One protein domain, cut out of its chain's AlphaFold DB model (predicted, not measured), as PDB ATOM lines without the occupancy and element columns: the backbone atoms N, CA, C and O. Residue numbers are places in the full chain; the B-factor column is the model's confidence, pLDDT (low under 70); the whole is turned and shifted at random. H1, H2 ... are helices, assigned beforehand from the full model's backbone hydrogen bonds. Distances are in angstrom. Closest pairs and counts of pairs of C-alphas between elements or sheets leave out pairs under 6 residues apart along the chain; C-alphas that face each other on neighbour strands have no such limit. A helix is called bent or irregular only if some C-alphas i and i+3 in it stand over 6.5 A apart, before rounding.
ATOM      1  N   SER A   3       1.719   5.202 -16.923       90.94
ATOM      2  CA  SER A   3       1.921   5.283 -18.382       90.94
ATOM      3  C   SER A   3       3.309   4.786 -18.813       90.94
ATOM      4  O   SER A   3       3.418   3.948 -19.707       90.94
ATOM      5  N   ARG A   4       4.385   5.217 -18.132       90.38
ATOM      6  CA  ARG A   4       5.748   4.747 -18.440       90.38
ATOM      7  C   ARG A   4       5.889   3.236 -18.238       90.38
ATOM      8  O   ARG A   4       6.484   2.582 -19.086       90.38
ATOM      9  N   THR A   5       5.349   2.692 -17.149       91.44
ATOM     10  CA  THR A   5       5.400   1.248 -16.872       91.44
ATOM     11  C   THR A   5       4.658   0.451 -17.944       91.44
ATOM     12  O   THR A   5       5.204  -0.510 -18.474       91.44
ATOM     13  N   LEU A   6       3.458   0.889 -18.333       91.56
ATOM     14  CA  LEU A   6       2.676   0.247 -19.391       91.56
ATOM     15  C   LEU A   6       3.396   0.279 -20.747       91.56
ATOM     16  O   LEU A   6       3.413  -0.727 -21.449       91.56
ATOM     17  N   LYS A   7       4.073   1.387 -21.091       90.75
ATOM     18  CA  LYS A   7       4.910   1.476 -22.306       90.75
ATOM     19  C   LYS A   7       6.047   0.454 -22.324       90.75
ATOM     20  O   LYS A   7       6.433  -0.013 -23.389       90.75
ATOM     21  N   MET A   8       6.592   0.105 -21.158       92.12
ATOM     22  CA  MET A   8       7.700  -0.845 -21.050       92.12
ATOM     23  C   MET A   8       7.266  -2.309 -21.201       92.12
ATOM     24  O   MET A   8       8.132  -3.159 -21.399       92.12
ATOM     25  N   TRP A   9       5.967  -2.624 -21.149       90.88
ATOM     26  CA  TRP A   9       5.479  -4.008 -21.163       90.88
ATOM     27  C   TRP A   9       5.922  -4.808 -22.398       90.88
ATOM     28  O   TRP A   9       6.285  -5.976 -22.281       90.88
ATOM     29  N   ALA A  10       5.989  -4.170 -23.571       90.62
ATOM     30  CA  ALA A  10       6.481  -4.820 -24.787       90.62
ATOM     31  C   ALA A  10       7.930  -5.324 -24.638       90.62
ATOM     32  O   ALA A  10       8.260  -6.406 -25.117       90.62
ATOM     33  N   ASN A  11       8.778  -4.591 -23.911       94.62
ATOM     34  CA  ASN A  11      10.162  -5.000 -23.669       94.62
ATOM     35  C   ASN A  11      10.241  -6.214 -22.739       94.62
ATOM     36  O   ASN A  11      11.118  -7.053 -22.922       94.62
ATOM     37  N   VAL A  12       9.322  -6.322 -21.770       94.44
ATOM     38  CA  VAL A  12       9.224  -7.501 -20.896       94.44
ATOM     39  C   VAL A  12       8.933  -8.734 -21.746       94.44
ATOM     40  O   VAL A  12       9.698  -9.688 -21.692       94.44
ATOM     41  N   ARG A  13       7.918  -8.671 -22.617       94.75
ATOM     42  CA  ARG A  13       7.545  -9.769 -23.526       94.75
ATOM     43  C   ARG A  13       8.692 -10.225 -24.426       94.75
ATOM     44  O   ARG A  13       8.980 -11.415 -24.490       94.75
ATOM     45  N   VAL A  14       9.390  -9.280 -25.057       96.88
ATOM     46  CA  VAL A  14      10.576  -9.584 -25.878       96.88
ATOM     47  C   VAL A  14      11.679 -10.242 -25.037       96.88
ATOM     48  O   VAL A  14      12.360 -11.154 -25.505       96.88
ATOM     49  N   GLY A  15      11.857  -9.797 -23.790       97.25
ATOM     50  CA  GLY A  15      12.786 -10.403 -22.841       97.25
ATOM     51  C   GLY A  15      12.415 -11.845 -22.488       97.25
ATOM     52  O   GLY A  15      13.279 -12.719 -22.553       97.25
ATOM     53  N   GLU A  16      11.144 -12.104 -22.173       96.81
ATOM     54  CA  GLU A  16      10.632 -13.444 -21.861       96.81
ATOM     55  C   GLU A  16      10.834 -14.416 -23.030       96.81
ATOM     56  O   GLU A  16      11.349 -15.519 -22.844       96.81
ATOM     57  N   GLU A  17      10.481 -13.993 -24.246       97.31
ATOM     58  CA  GLU A  17      10.587 -14.810 -25.462       97.31
ATOM     59  C   GLU A  17      12.028 -15.167 -25.809       97.31
ATOM     60  O   GLU A  17      12.297 -16.267 -26.292       97.31
ATOM     61  N   ARG A  18      12.968 -14.258 -25.539       96.88
ATOM     62  CA  ARG A  18      14.379 -14.479 -25.845       96.88
ATOM     63  C   ARG A  18      15.111 -15.274 -24.768       96.88
ATOM     64  O   ARG A  18      15.978 -16.069 -25.114       96.88
ATOM     65  N   TRP A  19      14.808 -15.030 -23.492       95.94
ATOM     66  CA  TRP A  19      15.659 -15.471 -22.379       95.94
ATOM     67  C   TRP A  19      14.966 -16.356 -21.339       95.94
ATOM     68  O   TRP A  19      15.666 -16.972 -20.542       95.94
ATOM     69  N   ILE A  20      13.633 -16.449 -21.326       94.50
ATOM     70  CA  ILE A  20      12.893 -17.225 -20.316       94.50
ATOM     71  C   ILE A  20      12.242 -18.457 -20.953       94.50
ATOM     72  O   ILE A  20      12.618 -19.584 -20.630       94.50
ATOM     73  N   PHE A  21      11.318 -18.273 -21.903       95.00
ATOM     74  CA  PHE A  21      10.541 -19.383 -22.476       95.00
ATOM     75  C   PHE A  21      11.388 -20.482 -23.140       95.00
ATOM     76  O   PHE A  21      11.057 -21.653 -22.948       95.00
ATOM     77  N   PRO A  22      12.491 -20.187 -23.861       96.00
ATOM     78  CA  PRO A  22      13.326 -21.237 -24.450       96.00
ATOM     79  C   PRO A  22      14.084 -22.082 -23.418       96.00
ATOM     80  O   PRO A  22      14.492 -23.201 -23.719       96.00
ATOM     81  N   HIS A  23      14.297 -21.552 -22.211       93.75
ATOM     82  CA  HIS A  23      15.174 -22.154 -21.208       93.75
ATOM     83  C   HIS A  23      14.416 -22.824 -20.053       93.75
ATOM     84  O   HIS A  23      15.018 -23.604 -19.319       93.75
ATOM     85  N   GLN A  24      13.106 -22.584 -19.917       91.56
ATOM     86  CA  GLN A  24      12.298 -23.079 -18.791       91.56
ATOM     87  C   GLN A  24      12.314 -24.610 -18.620       91.56
ATOM     88  O   GLN A  24      12.281 -25.097 -17.495       91.56
ATOM     89  N   ASN A  25      12.420 -25.379 -19.713       91.69
ATOM     90  CA  ASN A  25      12.386 -26.849 -19.676       91.69
ATOM     91  C   ASN A  25      13.668 -27.490 -19.116       91.69
ATOM     92  O   ASN A  25      13.711 -28.703 -18.941       91.69
ATOM     93  N   HIS A  26      14.714 -26.698 -18.868       93.38
ATOM     94  CA  HIS A  26      15.961 -27.170 -18.268       93.38
ATOM     95  C   HIS A  26      16.041 -26.895 -16.761       93.38
ATOM     96  O   HIS A  26      17.084 -27.137 -16.162       93.38
ATOM     97  N   ALA A  27      14.985 -26.351 -16.148       91.88
ATOM     98  CA  ALA A  27      14.962 -26.100 -14.715       91.88
ATOM     99  C   ALA A  27      14.705 -27.396 -13.932       91.88
ATOM    100  O   ALA A  27      13.742 -28.110 -14.210       91.88
ATOM    101  N   ASP A  28      15.523 -27.661 -12.912       95.44
ATOM    102  CA  ASP A  28      15.323 -28.801 -12.007       95.44
ATOM    103  C   ASP A  28      14.070 -28.633 -11.134       95.44
ATOM    104  O   ASP A  28      13.398 -29.605 -10.786       95.44
ATOM    105  N   TYR A  29      13.742 -27.384 -10.784       95.00
ATOM    106  CA  TYR A  29      12.611 -27.036  -9.933       95.00
ATOM    107  C   TYR A  29      11.923 -25.766 -10.429       95.00
ATOM    108  O   TYR A  29      12.572 -24.808 -10.850       95.00
ATOM    109  N   VAL A  30      10.596 -25.742 -10.307       92.12
ATOM    110  CA  VAL A  30       9.758 -24.571 -10.576       92.12
ATOM    111  C   VAL A  30       8.915 -24.304  -9.337       92.12
ATOM    112  O   VAL A  30       8.244 -25.202  -8.831       92.12
ATOM    113  N   VAL A  31       8.946 -23.065  -8.846       93.38
ATOM    114  CA  VAL A  31       8.143 -22.614  -7.705       93.38
ATOM    115  C   VAL A  31       7.204 -21.517  -8.183       93.38
ATOM    116  O   VAL A  31       7.630 -20.588  -8.864       93.38
ATOM    117  N   ASN A  32       5.929 -21.625  -7.819       90.94
ATOM    118  CA  ASN A  32       4.927 -20.604  -8.088       90.94
ATOM    119  C   ASN A  32       4.558 -19.905  -6.776       90.94
ATOM    120  O   ASN A  32       4.068 -20.551  -5.853       90.94
ATOM    121  N   SER A  33       4.805 -18.599  -6.704       90.69
ATOM    122  CA  SER A  33       4.479 -17.758  -5.549       90.69
ATOM    123  C   SER A  33       3.167 -16.982  -5.707       90.69
ATOM    124  O   SER A  33       2.890 -16.112  -4.886       90.69
ATOM    125  N   ALA A  34       2.384 -17.255  -6.757       92.12
ATOM    126  CA  ALA A  34       1.113 -16.583  -7.003       92.12
ATOM    127  C   ALA A  34       0.129 -16.828  -5.853       92.12
ATOM    128  O   ALA A  34       0.033 -17.936  -5.316       92.12
ATOM    129  N   MET A  35      -0.634 -15.794  -5.500       92.75
ATOM    130  CA  MET A  35      -1.661 -15.864  -4.461       92.75
ATOM    131  C   MET A  35      -3.019 -15.450  -5.044       92.75
ATOM    132  O   MET A  35      -3.147 -14.473  -5.777       92.75
ATOM    133  N   GLU A  36      -4.088 -16.165  -4.699       92.06
ATOM    134  CA  GLU A  36      -5.421 -15.922  -5.289       92.06
ATOM    135  C   GLU A  36      -5.982 -14.521  -4.976       92.06
ATOM    136  O   GLU A  36      -6.808 -13.983  -5.711       92.06
ATOM    137  N   TYR A  37      -5.516 -13.902  -3.889       93.50
ATOM    138  CA  TYR A  37      -5.981 -12.604  -3.403       93.50
ATOM    139  C   TYR A  37      -5.099 -11.417  -3.829       93.50
ATOM    140  O   TYR A  37      -5.361 -10.292  -3.392       93.50
ATOM    141  N   GLU A  38      -4.076 -11.609  -4.674       94.25
ATOM    142  CA  GLU A  38      -3.150 -10.529  -5.073       94.25
ATOM    143  C   GLU A  38      -3.888  -9.356  -5.717       94.25
ATOM    144  O   GLU A  38      -3.771  -8.214  -5.269       94.25
ATOM    145  N   ILE A  39      -4.711  -9.641  -6.730       95.00
ATOM    146  CA  ILE A  39      -5.430  -8.605  -7.482       95.00
ATOM    147  C   ILE A  39      -6.421  -7.868  -6.572       95.00
ATOM    148  O   ILE A  39      -6.459  -6.638  -6.579       95.00
ATOM    149  N   ALA A  40      -7.171  -8.596  -5.738       95.56
ATOM    150  CA  ALA A  40      -8.117  -8.021  -4.778       95.56
ATOM    151  C   ALA A  40      -7.439  -7.053  -3.792       95.56
ATOM    152  O   ALA A  40      -7.991  -6.001  -3.462       95.56
ATOM    153  N   THR A  41      -6.220  -7.389  -3.366       95.62
ATOM    154  CA  THR A  41      -5.410  -6.602  -2.422       95.62
ATOM    155  C   THR A  41      -4.763  -5.384  -3.088       95.62
ATOM    156  O   THR A  41      -4.644  -4.308  -2.495       95.62
ATOM    157  N   LEU A  42      -4.315  -5.526  -4.338       95.31
ATOM    158  CA  LEU A  42      -3.657  -4.449  -5.078       95.31
ATOM    159  C   LEU A  42      -4.648  -3.463  -5.702       95.31
ATOM    160  O   LEU A  42      -4.273  -2.311  -5.932       95.31
ATOM    161  N   LYS A  43      -5.905  -3.871  -5.929       95.50
ATOM    162  CA  LYS A  43      -6.949  -3.074  -6.595       95.50
ATOM    163  C   LYS A  43      -7.001  -1.623  -6.110       95.50
ATOM    164  O   LYS A  43      -6.876  -0.717  -6.929       95.50
ATOM    165  N   GLY A  44      -7.067  -1.394  -4.795       91.56
ATOM    166  CA  GLY A  44      -7.169  -0.041  -4.230       91.56
ATOM    167  C   GLY A  44      -5.992   0.888  -4.571       91.56
ATOM    168  O   GLY A  44      -6.173   2.095  -4.696       91.56
ATOM    169  N   ARG A  45      -4.787   0.337  -4.779       92.75
ATOM    170  CA  ARG A  45      -3.606   1.092  -5.243       92.75
ATOM    171  C   ARG A  45      -3.596   1.262  -6.764       92.75
ATOM    172  O   ARG A  45      -3.185   2.308  -7.262       92.75
ATOM    173  N   LEU A  46      -4.035   0.242  -7.504       94.69
ATOM    174  CA  LEU A  46      -3.985   0.214  -8.967       94.69
ATOM    175  C   LEU A  46      -5.022   1.129  -9.623       94.69
ATOM    176  O   LEU A  46      -4.689   1.805 -10.595       94.69
ATOM    177  N   GLU A  47      -6.250   1.191  -9.105       95.25
ATOM    178  CA  GLU A  47      -7.338   1.954  -9.732       95.25
ATOM    179  C   GLU A  47      -6.985   3.431  -9.917       95.25
ATOM    180  O   GLU A  47      -7.153   3.975 -11.009       95.25
ATOM    181  N   GLY A  48      -6.444   4.077  -8.879       93.69
ATOM    182  CA  GLY A  48      -6.030   5.479  -8.958       93.69
ATOM    183  C   GLY A  48      -4.909   5.700  -9.977       93.69
ATOM    184  O   GLY A  48      -4.962   6.640 -10.770       93.69
ATOM    185  N   LEU A  49      -3.923   4.799 -10.007       95.00
ATOM    186  CA  LEU A  49      -2.790   4.870 -10.934       95.00
ATOM    187  C   LEU A  49      -3.217   4.686 -12.393       95.00
ATOM    188  O   LEU A  49      -2.704   5.383 -13.268       95.00
ATOM    189  N   LEU A  50      -4.144   3.764 -12.653       95.12
ATOM    190  CA  LEU A  50      -4.657   3.484 -13.992       95.12
ATOM    191  C   LEU A  50      -5.612   4.582 -14.474       95.12
ATOM    192  O   LEU A  50      -5.498   5.009 -15.619       95.12
ATOM    193  N   ARG A  51      -6.491   5.110 -13.609       94.12
ATOM    194  CA  ARG A  51      -7.371   6.250 -13.945       94.12
ATOM    195  C   ARG A  51      -6.590   7.534 -14.228       94.12
ATOM    196  O   ARG A  51      -7.058   8.371 -14.991       94.12
ATOM    197  N   ALA A  52      -5.398   7.683 -13.648       93.06
ATOM    198  CA  ALA A  52      -4.500   8.801 -13.929       93.06
ATOM    199  C   ALA A  52      -3.790   8.699 -15.295       93.06
ATOM    200  O   ALA A  52      -3.130   9.652 -15.714       93.06
ATOM    201  N   VAL A  53      -3.888   7.564 -15.999       91.00
ATOM    202  CA  VAL A  53      -3.394   7.447 -17.375       91.00
ATOM    203  C   VAL A  53      -4.356   8.195 -18.291       91.00
ATOM    204  O   VAL A  53      -5.456   7.728 -18.571       91.00
ATOM    205  N   ALA A  54      -3.933   9.367 -18.756       85.56
ATOM    206  CA  ALA A  54      -4.662  10.147 -19.747       85.56
ATOM    207  C   ALA A  54      -4.288   9.710 -21.176       85.56
ATOM    208  O   ALA A  54      -3.169   9.226 -21.389       85.56
ATOM    209  N   PRO A  55      -5.179   9.914 -22.162       80.31
ATOM    210  CA  PRO A  55      -4.798   9.846 -23.565       80.31
ATOM    211  C   PRO A  55      -3.661  10.839 -23.803       80.31
ATOM    212  O   PRO A  55      -3.770  12.017 -23.455       80.31
ATOM    213  N   GLU A  56      -2.543  10.373 -24.352       70.25
ATOM    214  CA  GLU A  56      -1.502  11.300 -24.791       70.25
ATOM    215  C   GLU A  56      -2.063  12.129 -25.946       70.25
ATOM    216  O   GLU A  56      -2.756  11.591 -26.807       70.25
ATOM    217  N   ALA A  57      -1.763  13.430 -25.968       56.06
ATOM    218  CA  ALA A  57      -2.097  14.322 -27.075       56.06
ATOM    219  C   ALA A  57      -1.241  13.997 -28.318       56.06
ATOM    220  O   ALA A  57      -0.515  14.839 -28.837       56.06
ATOM    221  N   ALA A  58      -1.264  12.749 -28.780       49.97
ATOM    222  CA  ALA A  58      -1.016  12.453 -30.178       49.97
ATOM    223  C   ALA A  58      -2.254  12.959 -30.929       49.97
ATOM    224  O   ALA A  58      -3.356  12.828 -30.412       49.97
ATOM    225  N   GLY A  59      -2.093  13.588 -32.092       50.59
ATOM    226  CA  GLY A  59      -3.170  14.257 -32.843       50.59
ATOM    227  C   GLY A  59      -4.288  13.354 -33.397       50.59
ATOM    228  O   GLY A  59      -4.795  13.637 -34.476       50.59
ATOM    229  N   GLY A  60      -4.647  12.280 -32.692       58.84
ATOM    230  CA  GLY A  60      -5.732  11.344 -32.953       58.84
ATOM    231  C   GLY A  60      -6.628  11.157 -31.719       58.84
ATOM    232  O   GLY A  60      -6.410  11.755 -30.664       58.84
ATOM    233  N   GLY A  61      -7.691  10.368 -31.863       57.62
ATOM    234  CA  GLY A  61      -8.674  10.133 -30.803       57.62
ATOM    235  C   GLY A  61      -8.155   9.206 -29.693       57.62
ATOM    236  O   GLY A  61      -7.071   8.638 -29.801       57.62
ATOM    237  N   PRO A  62      -8.941   8.961 -28.627       56.06
ATOM    238  CA  PRO A  62      -8.560   8.066 -27.524       56.06
ATOM    239  C   PRO A  62      -8.179   6.637 -27.954       56.06
ATOM    240  O   PRO A  62      -7.434   5.962 -27.247       56.06
ATOM    241  N   LEU A  63      -8.678   6.186 -29.111       59.97
ATOM    242  CA  LEU A  63      -8.383   4.881 -29.712       59.97
ATOM    243  C   LEU A  63      -6.965   4.794 -30.302       59.97
ATOM    244  O   LEU A  63      -6.426   3.697 -30.423       59.97
ATOM    245  N   ASP A  64      -6.333   5.931 -30.599       66.00
ATOM    246  CA  ASP A  64      -4.978   5.997 -31.163       66.00
ATOM    247  C   ASP A  64      -3.891   5.953 -30.072       66.00
ATOM    248  O   ASP A  64      -2.693   6.024 -30.356       66.00
ATOM    249  N   CYS A  65      -4.290   5.822 -28.800       82.88
ATOM    250  CA  CYS A  65      -3.387   5.761 -27.658       82.88
ATOM    251  C   CYS A  65      -3.363   4.342 -27.046       82.88
ATOM    252  O   CYS A  65      -4.152   4.039 -26.144       82.88
ATOM    253  N   PRO A  66      -2.435   3.455 -27.461       86.31
ATOM    254  CA  PRO A  66      -2.418   2.052 -27.024       86.31
ATOM    255  C   PRO A  66      -2.207   1.898 -25.513       86.31
ATOM    256  O   PRO A  66      -2.749   0.989 -24.887       86.31
ATOM    257  N   VAL A  67      -1.460   2.818 -24.899       90.50
ATOM    258  CA  VAL A  67      -1.226   2.842 -23.447       90.50
ATOM    259  C   VAL A  67      -2.511   3.160 -22.687       90.50
ATOM    260  O   VAL A  67      -2.785   2.539 -21.660       90.50
ATOM    261  N   PHE A  68      -3.306   4.102 -23.197       91.12
ATOM    262  CA  PHE A  68      -4.596   4.451 -22.616       91.12
ATOM    263  C   PHE A  68      -5.589   3.293 -22.753       91.12
ATOM    264  O   PHE A  68      -6.179   2.890 -21.752       91.12
ATOM    265  N   SER A  69      -5.701   2.695 -23.947       90.69
ATOM    266  CA  SER A  69      -6.541   1.506 -24.166       90.69
ATOM    267  C   SER A  69      -6.173   0.384 -23.196       90.69
ATOM    268  O   SER A  69      -7.046  -0.182 -22.538       90.69
ATOM    269  N   LYS A  70      -4.871   0.126 -23.010       91.94
ATOM    270  CA  LYS A  70      -4.423  -0.912 -22.083       91.94
ATOM    271  C   LYS A  70      -4.806  -0.618 -20.634       91.94
ATOM    272  O   LYS A  70      -5.212  -1.527 -19.913       91.94
ATOM    273  N   ALA A  71      -4.710   0.641 -20.207       94.62
ATOM    274  CA  ALA A  71      -5.147   1.044 -18.875       94.62
ATOM    275  C   ALA A  71      -6.661   0.831 -18.674       94.62
ATOM    276  O   ALA A  71      -7.063   0.351 -17.616       94.62
ATOM    277  N   GLN A  72      -7.488   1.117 -19.688       94.62
ATOM    278  CA  GLN A  72      -8.941   0.886 -19.643       94.62
ATOM    279  C   GLN A  72      -9.304  -0.608 -19.593       94.62
ATOM    280  O   GLN A  72     -10.176  -1.007 -18.818       94.62
ATOM    281  N   GLU A  73      -8.605  -1.456 -20.352       94.44
ATOM    282  CA  GLU A  73      -8.761  -2.916 -20.269       94.44
ATOM    283  C   GLU A  73      -8.458  -3.428 -18.856       94.44
ATOM    284  O   GLU A  73      -9.225  -4.204 -18.290       94.44
ATOM    285  N   MET A  74      -7.352  -2.969 -18.259       95.81
ATOM    286  CA  MET A  74      -6.976  -3.367 -16.901       95.81
ATOM    287  C   MET A  74      -7.993  -2.883 -15.866       95.81
ATOM    288  O   MET A  74      -8.318  -3.636 -14.954       95.81
ATOM    289  N   LEU A  75      -8.536  -1.669 -16.014       96.62
ATOM    290  CA  LEU A  75      -9.623  -1.179 -15.160       96.62
ATOM    291  C   LEU A  75     -10.869  -2.063 -15.267       96.62
ATOM    292  O   LEU A  75     -11.422  -2.439 -14.241       96.62
ATOM    293  N   THR A  76     -11.242  -2.481 -16.478       96.88
ATOM    294  CA  THR A  76     -12.363  -3.414 -16.693       96.88
ATOM    295  C   THR A  76     -12.139  -4.746 -15.971       96.88
ATOM    296  O   THR A  76     -13.050  -5.280 -15.341       96.88
ATOM    297  N   VAL A  77     -10.915  -5.282 -16.015       95.56
ATOM    298  CA  VAL A  77     -10.564  -6.494 -15.258       95.56
ATOM    299  C   VAL A  77     -10.681  -6.243 -13.755       95.56
ATOM    300  O   VAL A  77     -11.273  -7.055 -13.047       95.56
ATOM    301  N   LEU A  78     -10.167  -5.115 -13.257       96.31
ATOM    302  CA  LEU A  78     -10.252  -4.776 -11.837       96.31
ATOM    303  C   LEU A  78     -11.700  -4.615 -11.369       96.31
ATOM    304  O   LEU A  78     -12.009  -5.034 -10.254       96.31
ATOM    305  N   ASP A  79     -12.596  -4.072 -12.193       96.25
ATOM    306  CA  ASP A  79     -14.021  -3.926 -11.869       96.25
ATOM    307  C   ASP A  79     -14.704  -5.277 -11.599       96.25
ATOM    308  O   ASP A  79     -15.620  -5.343 -10.781       96.25
ATOM    309  N   SER A  80     -14.206  -6.370 -12.187       95.44
ATOM    310  CA  SER A  80     -14.718  -7.727 -11.939       95.44
ATOM    311  C   SER A  80     -14.270  -8.353 -10.605       95.44
ATOM    312  O   SER A  80     -14.754  -9.423 -10.236       95.44
ATOM    313  N   VAL A  81     -13.361  -7.705  -9.865       95.06
ATOM    314  CA  VAL A  81     -12.746  -8.239  -8.637       95.06
ATOM    315  C   VAL A  81     -13.138  -7.416  -7.406       95.06
ATOM    316  O   VAL A  81     -13.096  -6.184  -7.409       95.06
ATOM    317  N   ASN A  82     -13.476  -8.090  -6.303       94.94
ATOM    318  CA  ASN A  82     -13.759  -7.427  -5.028       94.94
ATOM    319  C   ASN A  82     -12.478  -6.881  -4.385       94.94
ATOM    320  O   ASN A  82     -11.468  -7.573  -4.323       94.94
ATOM    321  N   PHE A  83     -12.530  -5.657  -3.857       95.56
ATOM    322  CA  PHE A  83     -11.404  -5.072  -3.125       95.56
ATOM    323  C   PHE A  83     -11.272  -5.677  -1.723       95.56
ATOM    324  O   PHE A  83     -12.255  -5.759  -0.982       95.56
ATOM    325  N   TRP A  84     -10.051  -6.062  -1.348       95.00
ATOM    326  CA  TRP A  84      -9.707  -6.545  -0.012       95.00
ATOM    327  C   TRP A  84      -8.756  -5.564   0.670       95.00
ATOM    328  O   TRP A  84      -7.699  -5.229   0.141       95.00
ATOM    329  N   ALA A  85      -9.126  -5.112   1.868       93.75
ATOM    330  CA  ALA A  85      -8.297  -4.200   2.647       93.75
ATOM    331  C   ALA A  85      -7.048  -4.901   3.207       93.75
ATOM    332  O   ALA A  85      -7.126  -6.041   3.662       93.75
ATOM    333  N   ASP A  86      -5.932  -4.173   3.297       93.25
ATOM    334  CA  ASP A  86      -4.627  -4.693   3.740       93.25
ATOM    335  C   ASP A  86      -4.673  -5.402   5.099       93.25
ATOM    336  O   ASP A  86      -3.941  -6.359   5.336       93.25
ATOM    337  N   LYS A  87      -5.552  -4.971   6.011       92.12
ATOM    338  CA  LYS A  87      -5.734  -5.600   7.331       92.12
ATOM    339  C   LYS A  87      -6.224  -7.052   7.264       92.12
ATOM    340  O   LYS A  87      -6.038  -7.789   8.223       92.12
ATOM    341  N   SER A  88      -6.848  -7.448   6.159       91.81
ATOM    342  CA  SER A  88      -7.368  -8.801   5.947       91.81
ATOM    343  C   SER A  88      -6.291  -9.783   5.477       91.81
ATOM    344  O   SER A  88      -6.554 -10.978   5.392       91.81
ATOM    345  N   ILE A  89      -5.087  -9.298   5.162       94.81
ATOM    346  CA  ILE A  89      -3.991 -10.121   4.647       94.81
ATOM    347  C   ILE A  89      -3.171 -10.686   5.816       94.81
ATOM    348  O   ILE A  89      -2.812  -9.931   6.719       94.81
ATOM    349  N   PRO A  90      -2.828 -11.983   5.847       94.31
ATOM    350  CA  PRO A  90      -1.975 -12.528   6.902       94.31
ATOM    351  C   PRO A  90      -0.628 -11.795   6.995       94.31
ATOM    352  O   PRO A  90      -0.051 -11.416   5.977       94.31
ATOM    353  N   CYS A  91      -0.099 -11.601   8.204       94.00
ATOM    354  CA  CYS A  91       1.208 -10.957   8.406       94.00
ATOM    355  C   CYS A  91       2.383 -11.787   7.852       94.00
ATOM    356  O   CYS A  91       3.424 -11.226   7.532       94.00
ATOM    357  N   ALA A  92       2.207 -13.099   7.681       93.44
ATOM    358  CA  ALA A  92       3.196 -13.985   7.063       93.44
ATOM    359  C   ALA A  92       3.031 -14.139   5.533       93.44
ATOM    360  O   ALA A  92       3.724 -14.949   4.925       93.44
ATOM    361  N   SER A  93       2.090 -13.424   4.902       93.56
ATOM    362  CA  SER A  93       1.893 -13.471   3.445       93.56
ATOM    363  C   SER A  93       3.027 -12.756   2.706       93.56
ATOM    364  O   SER A  93       3.405 -11.657   3.104       93.56
ATOM    365  N   LEU A  94       3.481 -13.306   1.571       91.62
ATOM    366  CA  LEU A  94       4.435 -12.633   0.674       91.62
ATOM    367  C   LEU A  94       3.906 -11.284   0.159       91.62
ATOM    368  O   LEU A  94       4.685 -10.365  -0.074       91.62
ATOM    369  N   MET A  95       2.580 -11.092   0.083       93.31
ATOM    370  CA  MET A  95       2.000  -9.791  -0.282       93.31
ATOM    371  C   MET A  95       2.426  -8.651   0.648       93.31
ATOM    372  O   MET A  95       2.377  -7.484   0.250       93.31
ATOM    373  N   ARG A  96       2.844  -8.968   1.879       93.50
ATOM    374  CA  ARG A  96       3.300  -7.990   2.869       93.50
ATOM    375  C   ARG A  96       4.591  -7.274   2.472       93.50
ATOM    376  O   ARG A  96       4.804  -6.175   2.976       93.50
ATOM    377  N   GLU A  97       5.368  -7.805   1.529       90.56
ATOM    378  CA  GLU A  97       6.517  -7.103   0.933       90.56
ATOM    379  C   GLU A  97       6.089  -5.849   0.154       90.56
ATOM    380  O   GLU A  97       6.786  -4.839   0.151       90.56
ATOM    381  N   PHE A  98       4.905  -5.872  -0.468       90.06
ATOM    382  CA  PHE A  98       4.417  -4.772  -1.309       90.06
ATOM    383  C   PHE A  98       3.510  -3.793  -0.564       90.06
ATOM    384  O   PHE A  98       3.423  -2.620  -0.930       90.06
TER     385      PHE A  98
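Overview. This is residues 3 to 98 of the 107 residues of the protein "Hypothetical protein" of Hemiselmis tepida (UniProt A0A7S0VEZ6). A helical hairpin, H2 and H3, forms the packed part of a loose, open structure, while H1 meets H3 with its first residues alone and then runs away from it. Residues 10 to 32 stick out, 10 to 19 of them belonging to H1, and the long link arcs back to H2 round an open space. The printed part has 96 residues with three named helices, in the order H1, H2, H3, and no named strand; the class is all helix, though under half of the residues, 45, are in named elements. The whole is loose, with a radius of gyration of the C-alphas of 17.1 A, and flat, spanning 51 by 40 by 21 A.

Arrangement. H1, residues 3 to 19, touches H3, residues 66 to 79, with residues 3 to 7 alone, and H3 touches H1 with residues 67 to 71 alone. Their closest C-alphas, of Leu 6 and Val 67, are 6.2 A apart, and their lines are about perpendicular, at 88 degrees. H1 and H2, residues 38 to 51, are only just apart, closest 8.1 A. H2 and H3 are a helical hairpin and touch, the closest C-alphas being those of Leu 50 and Ala 71, 5.5 A apart. They run opposite ways at a steep tilt of 43 degrees. Every O i to N i+4 pair is within hydrogen-bond range in H3, against 11 of 13 in H1 and 6 of 10 in H2.

Along the chain. H1 begins at C-alpha 3, (1.921, 5.283, -18.382), and measures 25.2 A, with a kink of 32 degrees near residue 11. It is only just irregular, C-alphas 7 and 10 being 6.9 A apart. H2 measures 19.4 A and is irregular, C-alphas 41 and 44 being 7.0 A apart. H3 measures 20.0 A and ends at C-alpha 79, (-14.021, -3.926, -11.869).

Size, cuts and confidence. The C-alphas farthest apart, of Asp 28 and Gly 59, are 51.3 A apart. The printed part has no cut. Both links are long, with 18 and 14 residues, and residues 80 to 98 hold no named element. Mean pLDDT of the printed part is 90.0; residues 57 to 64 are under 70.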